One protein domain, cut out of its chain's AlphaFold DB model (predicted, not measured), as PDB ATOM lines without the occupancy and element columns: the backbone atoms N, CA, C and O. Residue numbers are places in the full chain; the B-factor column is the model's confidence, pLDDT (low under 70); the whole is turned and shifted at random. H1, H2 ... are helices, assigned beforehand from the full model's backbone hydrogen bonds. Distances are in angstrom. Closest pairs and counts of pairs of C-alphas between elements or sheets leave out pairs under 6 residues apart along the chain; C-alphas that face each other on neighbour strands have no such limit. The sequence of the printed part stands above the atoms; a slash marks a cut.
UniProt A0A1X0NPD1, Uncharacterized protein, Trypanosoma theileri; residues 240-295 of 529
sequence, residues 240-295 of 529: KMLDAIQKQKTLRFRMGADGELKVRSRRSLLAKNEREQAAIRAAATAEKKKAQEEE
ATOM      1  N   LYS A 240     128.671 105.443 145.582       94.12
ATOM      2  CA  LYS A 240     127.849 105.838 146.738       94.12
ATOM      3  C   LYS A 240     128.036 104.891 147.932       94.12
ATOM      4  O   LYS A 240     128.176 105.350 149.066       94.12
ATOM      5  N   MET A 241     128.128 103.582 147.689       86.94
ATOM      6  CA  MET A 241     128.452 102.572 148.702       86.94
ATOM      7  C   MET A 241     129.881 102.746 149.238       86.94
ATOM      8  O   MET A 241     130.102 102.692 150.449       86.94
ATOM      9  N   LEU A 242     130.862 102.996 148.366       87.69
ATOM     10  CA  LEU A 242     132.248 103.235 148.770       87.69
ATOM     11  C   LEU A 242     132.402 104.544 149.557       87.69
ATOM     12  O   LEU A 242     133.118 104.542 150.555       87.69
ATOM     13  N   ASP A 243     131.699 105.613 149.182       89.75
ATOM     14  CA  ASP A 243     131.605 106.869 149.943       89.75
ATOM     15  C   ASP A 243     130.956 106.639 151.321       89.75
ATOM     16  O   ASP A 243     131.508 107.044 152.344       89.75
ATOM     17  N   ALA A 244     129.858 105.879 151.405       86.69
ATOM     18  CA  ALA A 244     129.259 105.484 152.685       86.69
ATOM     19  C   ALA A 244     130.233 104.678 153.572       86.69
ATOM     20  O   ALA A 244     130.357 104.947 154.769       86.69
ATOM     21  N   ILE A 245     130.989 103.739 152.991       81.94
ATOM     22  CA  ILE A 245     132.027 102.967 153.692       81.94
ATOM     23  C   ILE A 245     133.210 103.862 154.105       81.94
ATOM     24  O   ILE A 245     133.786 103.656 155.176       81.94
ATOM     25  N   GLN A 246     133.593 104.857 153.302       83.38
ATOM     26  CA  GLN A 246     134.620 105.840 153.666       83.38
ATOM     27  C   GLN A 246     134.142 106.721 154.825       83.38
ATOM     28  O   GLN A 246     134.843 106.819 155.831       83.38
ATOM     29  N   LYS A 247     132.918 107.254 154.764       80.25
ATOM     30  CA  LYS A 247     132.262 107.984 155.859       80.25
ATOM     31  C   LYS A 247     132.256 107.156 157.148       80.25
ATOM     32  O   LYS A 247     132.794 107.609 158.155       80.25
ATOM     33  N   GLN A 248     131.811 105.898 157.106       79.06
ATOM     34  CA  GLN A 248     131.887 104.978 158.254       79.06
ATOM     35  C   GLN A 248     133.326 104.742 158.762       79.06
ATOM     36  O   GLN A 248     133.540 104.650 159.967       79.06
ATOM     37  N   LYS A 249     134.335 104.687 157.881       78.31
ATOM     38  CA  LYS A 249     135.757 104.550 158.267       78.31
ATOM     39  C   LYS A 249     136.372 105.839 158.833       78.31
ATOM     40  O   LYS A 249     137.296 105.744 159.646       78.31
ATOM     41  N   THR A 250     135.895 107.022 158.431       67.75
ATOM     42  CA  THR A 250     136.295 108.318 159.027       67.75
ATOM     43  C   THR A 250     135.641 108.551 160.388       67.75
ATOM     44  O   THR A 250     136.271 109.147 161.265       67.75
ATOM     45  N   LEU A 251     134.447 107.989 160.614       67.06
ATOM     46  CA  LEU A 251     133.800 107.847 161.920       67.06
ATOM     47  C   LEU A 251     134.546 106.815 162.785       67.06
ATOM     48  O   LEU A 251     134.025 105.768 163.164       67.06
ATOM     49  N   ARG A 252     135.805 107.115 163.127       61.56
ATOM     50  CA  ARG A 252     136.595 106.334 164.082       61.56
ATOM     51  C   ARG A 252     136.082 106.550 165.502       61.56
ATOM     52  O   ARG A 252     136.655 107.321 166.271       61.56
ATOM     53  N   PHE A 253     135.035 105.804 165.838       63.25
ATOM     54  CA  PHE A 253     134.634 105.514 167.208       63.25
ATOM     55  C   PHE A 253     135.871 105.193 168.062       63.25
ATOM     56  O   PHE A 253     136.594 104.229 167.796       63.25
ATOM     57  N   ARG A 254     136.117 106.007 169.090       62.06
ATOM     58  CA  ARG A 254     136.986 105.654 170.214       62.06
ATOM     59  C   ARG A 254     136.093 105.505 171.438       62.06
ATOM     60  O   ARG A 254     135.158 106.282 171.604       62.06
ATOM     61  N   MET A 255     136.385 104.528 172.288       50.41
ATOM     62  CA  MET A 255     135.892 104.575 173.662       50.41
ATOM     63  C   MET A 255     136.666 105.670 174.409       50.41
ATOM     64  O   MET A 255     137.883 105.781 174.234       50.41
ATOM     65  N   GLY A 256     135.967 106.484 175.198       67.94
ATOM     66  CA  GLY A 256     136.578 107.316 176.235       67.94
ATOM     67  C   GLY A 256     137.093 106.461 177.399       67.94
ATOM     68  O   GLY A 256     136.831 105.257 177.454       67.94
ATOM     69  N   ALA A 257     137.800 107.078 178.350       69.50
ATOM     70  CA  ALA A 257     138.147 106.416 179.616       69.50
ATOM     71  C   ALA A 257     136.873 106.064 180.412       69.50
ATOM     72  O   ALA A 257     136.737 104.980 180.967       69.50
ATOM     73  N   ASP A 258     135.899 106.964 180.317       76.19
ATOM     74  CA  ASP A 258     134.482 106.891 180.668       76.19
ATOM     75  C   ASP A 258     133.697 105.731 180.003       76.19
ATOM     76  O   ASP A 258     132.526 105.520 180.303       76.19
ATOM     77  N   GLY A 259     134.313 104.946 179.110       76.94
ATOM     78  CA  GLY A 259     133.709 103.772 178.466       76.94
ATOM     79  C   GLY A 259     132.709 104.090 177.347       76.94
ATOM     80  O   GLY A 259     132.436 103.225 176.509       76.94
ATOM     81  N   GLU A 260     132.208 105.323 177.281       74.12
ATOM     82  CA  GLU A 260     131.318 105.801 176.225       74.12
ATOM     83  C   GLU A 260     132.001 105.866 174.853       74.12
ATOM     84  O   GLU A 260     133.183 106.189 174.720       74.12
ATOM     85  N   LEU A 261     131.230 105.607 173.795       64.69
ATOM     86  CA  LEU A 261     131.686 105.661 172.405       64.69
ATOM     87  C   LEU A 261     131.720 107.106 171.884       64.69
ATOM     88  O   LEU A 261     130.951 107.483 171.000       64.69
ATOM     89  N   LYS A 262     132.641 107.918 172.417       67.44
ATOM     90  CA  LYS A 262     132.876 109.296 171.965       67.44
ATOM     91  C   LYS A 262     133.339 109.325 170.506       67.44
ATOM     92  O   LYS A 262     134.516 109.159 170.167       67.44
ATOM     93  N   VAL A 263     132.377 109.584 169.623       65.62
ATOM     94  CA  VAL A 263     132.596 109.857 168.203       65.62
ATOM     95  C   VAL A 263     133.325 111.192 168.075       65.62
ATOM     96  O   VAL A 263     132.706 112.244 167.934       65.62
ATOM     97  N   ARG A 264     134.664 111.162 168.063       60.56
ATOM     98  CA  ARG A 264     135.451 112.267 167.500       60.56
ATOM     99  C   ARG A 264     135.183 112.317 165.999       60.56
ATOM    100  O   ARG A 264     135.966 111.793 165.206       60.56
ATOM    101  N   SER A 265     134.068 112.938 165.615       53.75
ATOM    102  CA  SER A 265     133.828 113.287 164.223       53.75
ATOM    103  C   SER A 265     134.956 114.227 163.804       53.75
ATOM    104  O   SER A 265     135.074 115.361 164.268       53.75
ATOM    105  N   ARG A 266     135.851 113.743 162.941       55.12
ATOM    106  CA  ARG A 266     136.726 114.638 162.190       55.12
ATOM    107  C   ARG A 266     135.845 115.287 161.126       55.12
ATOM    108  O   ARG A 266     135.859 114.866 159.978       55.12
ATOM    109  N   ARG A 267     135.053 116.291 161.527       55.59
ATOM    110  CA  ARG A 267     134.255 117.142 160.620       55.59
ATOM    111  C   ARG A 267     135.157 117.707 159.507       55.59
ATOM    112  O   ARG A 267     134.796 117.690 158.338       55.59
ATOM    113  N   SER A 268     136.403 118.022 159.870       54.34
ATOM    114  CA  SER A 268     137.530 118.377 158.999       54.34
ATOM    115  C   SER A 268     138.068 117.279 158.059       54.34
ATOM    116  O   SER A 268     138.970 117.574 157.290       54.34
ATOM    117  N   LEU A 269     137.566 116.038 158.090       53.38
ATOM    118  CA  LEU A 269     137.833 114.993 157.079       53.38
ATOM    119  C   LEU A 269     136.575 114.575 156.294       53.38
ATOM    120  O   LEU A 269     136.646 113.666 155.473       53.38
ATOM    121  N   LEU A 270     135.422 115.194 156.569       55.06
ATOM    122  CA  LEU A 270     134.166 114.965 155.840       55.06
ATOM    123  C   LEU A 270     133.858 116.093 154.842       55.06
ATOM    124  O   LEU A 270     133.119 115.874 153.886       55.06
ATOM    125  N   ALA A 271     134.447 117.271 155.057       60.72
ATOM    126  CA  ALA A 271     134.526 118.357 154.090       60.72
ATOM    127  C   ALA A 271     135.359 117.929 152.869       60.72
ATOM    128  O   ALA A 271     136.542 117.595 153.007       60.72
ATOM    129  N   LYS A 272     134.727 117.926 151.687       66.88
ATOM    130  CA  LYS A 272     135.334 117.450 150.430       66.88
ATOM    131  C   LYS A 272     136.333 118.456 149.863       66.88
ATOM    132  O   LYS A 272     137.275 118.056 149.190       66.88
ATOM    133  N   ASN A 273     136.125 119.737 150.159       68.06
ATOM    134  CA  ASN A 273     136.932 120.840 149.655       68.06
ATOM    135  C   ASN A 273     137.806 121.438 150.765       68.06
ATOM    136  O   ASN A 273     137.364 121.607 151.902       68.06
ATOM    137  N   GLU A 274     139.033 121.843 150.439       69.00
ATOM    138  CA  GLU A 274     139.940 122.478 151.407       69.00
ATOM    139  C   GLU A 274     139.359 123.784 151.983       69.00
ATOM    140  O   GLU A 274     139.481 124.051 153.177       69.00
ATOM    141  N   ARG A 275     138.602 124.535 151.171       73.19
ATOM    142  CA  ARG A 275     137.868 125.745 151.583       73.19
ATOM    143  C   ARG A 275     136.831 125.479 152.687       73.19
ATOM    144  O   ARG A 275     136.683 126.292 153.595       73.19
ATOM    145  N   GLU A 276     136.157 124.327 152.657       74.69
ATOM    146  CA  GLU A 276     135.240 123.893 153.724       74.69
ATOM    147  C   GLU A 276     136.015 123.504 154.994       74.69
ATOM    148  O   GLU A 276     135.605 123.843 156.105       74.69
ATOM    149  N   GLN A 277     137.167 122.834 154.852       69.62
ATOM    150  CA  GLN A 277     138.029 122.507 155.993       69.62
ATOM    151  C   GLN A 277     138.597 123.767 156.660       69.62
ATOM    152  O   GLN A 277     138.665 123.817 157.889       69.62
ATOM    153  N   ALA A 278     138.966 124.785 155.876       76.00
ATOM    154  CA  ALA A 278     139.403 126.085 156.371       76.00
ATOM    155  C   ALA A 278     138.279 126.804 157.136       76.00
ATOM    156  O   ALA A 278     138.496 127.214 158.275       76.00
ATOM    157  N   ALA A 279     137.062 126.863 156.580       79.75
ATOM    158  CA  ALA A 279     135.902 127.460 157.248       79.75
ATOM    159  C   ALA A 279     135.568 126.771 158.588       79.75
ATOM    160  O   ALA A 279     135.347 127.443 159.593       79.75
ATOM    161  N   ILE A 280     135.609 125.433 158.639       73.19
ATOM    162  CA  ILE A 280     135.378 124.665 159.877       73.19
ATOM    163  C   ILE A 280     136.478 124.930 160.922       73.19
ATOM    164  O   ILE A 280     136.178 124.987 162.114       73.19
ATOM    165  N   ARG A 281     137.743 125.109 160.508       77.69
ATOM    166  CA  ARG A 281     138.828 125.500 161.429       77.69
ATOM    167  C   ARG A 281     138.634 126.926 161.949       77.69
ATOM    168  O   ARG A 281     138.745 127.121 163.152       77.69
ATOM    169  N   ALA A 282     138.295 127.874 161.073       81.75
ATOM    170  CA  ALA A 282     138.063 129.273 161.429       81.75
ATOM    171  C   ALA A 282     136.914 129.427 162.445       81.75
ATOM    172  O   ALA A 282     137.083 130.100 163.463       81.75
ATOM    173  N   ALA A 283     135.792 128.733 162.226       82.06
ATOM    174  CA  ALA A 283     134.676 128.691 163.172       82.06
ATOM    175  C   ALA A 283     135.104 128.134 164.542       82.06
ATOM    176  O   ALA A 283     134.879 128.778 165.562       82.06
ATOM    177  N   ALA A 284     135.819 127.003 164.569       80.44
ATOM    178  CA  ALA A 284     136.302 126.402 165.815       80.44
ATOM    179  C   ALA A 284     137.356 127.258 166.554       80.44
ATOM    180  O   ALA A 284     137.508 127.129 167.768       80.44
ATOM    181  N   THR A 285     138.092 128.133 165.857       83.00
ATOM    182  CA  THR A 285     138.947 129.147 166.505       83.00
ATOM    183  C   THR A 285     138.163 130.361 167.002       83.00
ATOM    184  O   THR A 285     138.548 130.934 168.015       83.00
ATOM    185  N   ALA A 286     137.060 130.734 166.346       85.31
ATOM    186  CA  ALA A 286     136.196 131.831 166.785       85.31
ATOM    187  C   ALA A 286     135.380 131.456 168.037       85.31
ATOM    188  O   ALA A 286     135.354 132.229 168.990       85.31
ATOM    189  N   GLU A 287     134.798 130.251 168.080       84.31
ATOM    190  CA  GLU A 287     134.130 129.710 169.279       84.31
ATOM    191  C   GLU A 287     135.084 129.669 170.482       84.31
ATOM    192  O   GLU A 287     134.711 130.047 171.587       84.31
ATOM    193  N   LYS A 288     136.345 129.270 170.259       83.06
ATOM    194  CA  LYS A 288     137.370 129.261 171.310       83.06
ATOM    195  C   LYS A 288     137.725 130.646 171.837       83.06
ATOM    196  O   LYS A 288     137.924 130.763 173.037       83.06
ATOM    197  N   LYS A 289     137.824 131.664 170.975       84.06
ATOM    198  CA  LYS A 289     138.109 133.034 171.429       84.06
ATOM    199  C   LYS A 289     136.994 133.563 172.324       84.06
ATOM    200  O   LYS A 289     137.291 133.981 173.434       84.06
ATOM    201  N   LYS A 290     135.735 133.414 171.902       83.94
ATOM    202  CA  LYS A 290     134.576 133.815 172.712       83.94
ATOM    203  C   LYS A 290     134.553 133.148 174.086       83.94
ATOM    204  O   LYS A 290     134.376 133.829 175.081       83.94
ATOM    205  N   ALA A 291     134.815 131.842 174.145       79.00
ATOM    206  CA  ALA A 291     134.870 131.118 175.415       79.00
ATOM    207  C   ALA A 291     136.015 131.577 176.346       79.00
ATOM    208  O   ALA A 291     135.910 131.389 177.550       79.00
ATOM    209  N   GLN A 292     137.095 132.163 175.814       78.31
ATOM    210  CA  GLN A 292     138.168 132.755 176.627       78.31
ATOM    211  C   GLN A 292     137.851 134.201 177.039       78.31
ATOM    212  O   GLN A 292     138.173 134.593 178.152       78.31
ATOM    213  N   GLU A 293     137.193 134.972 176.169       80.19
ATOM    214  CA  GLU A 293     136.694 136.320 176.474       80.19
ATOM    215  C   GLU A 293     135.635 136.261 177.602       80.19
ATOM    216  O   GLU A 293     135.716 137.026 178.559       80.19
ATOM    217  N   GLU A 294     134.724 135.280 177.565       79.00
ATOM    218  CA  GLU A 294     133.733 135.018 178.626       79.00
ATOM    219  C   GLU A 294     134.383 134.574 179.963       79.00
ATOM    220  O   GLU A 294     133.939 135.008 181.027       79.00
ATOM    221  N   GLU A 295     135.464 133.776 179.949       77.31
ATOM    222  CA  GLU A 295     136.207 133.406 181.175       77.31
ATOM    223  C   GLU A 295     136.995 134.587 181.794       77.31
ATOM    224  O   GLU A 295     137.206 134.608 183.011       77.31
TER     225      GLU A 295
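What this domain is: This is residues 240 to 295 of the 529 residues of an uncharacterized protein of Trypanosoma theileri (UniProt A0A1X0NPD1). Look first for one long helix, H2, at one end of a flat, open shape; a shorter helix, H1, lies at the other end, and between them residues 251 to 273 run out from H1 as a long loop and fold back to reach H2. Residues 282 to 295 of H2 and 240 to 245 of H1 stick out. The printed part has 56 residues with two named helices, H1 then H2, and no named strand; its class is all helix. It is only just loose, close to extended, with a radius of gyration of the C-alphas of 14.8 A, and spans 44 by 35 by 10 A.

How they stand to each other: H2, residues 274 to 295, and H1, residues 240 to 250, are apart. In both, every O i to N i+4 pair is within hydrogen-bond range.

Where its parts are: Find C-alpha 274 at (139.940, 122.478, 151.407); from there H2 runs 31.9 A to C-alpha 295 at (136.207, 133.406, 181.175). H1 begins at C-alpha 240, (127.849, 105.838, 146.738), and measures 15.1 A.

The domain as a whole: The farthest C-alphas, Met 241 and Glu 295, are 45.4 A apart. The H1 to H2 link is long, and the printed part has no cut. Mean pLDDT of the printed part is 73.2; residues 250 to 257, 261 to 274 and 277 are under 70.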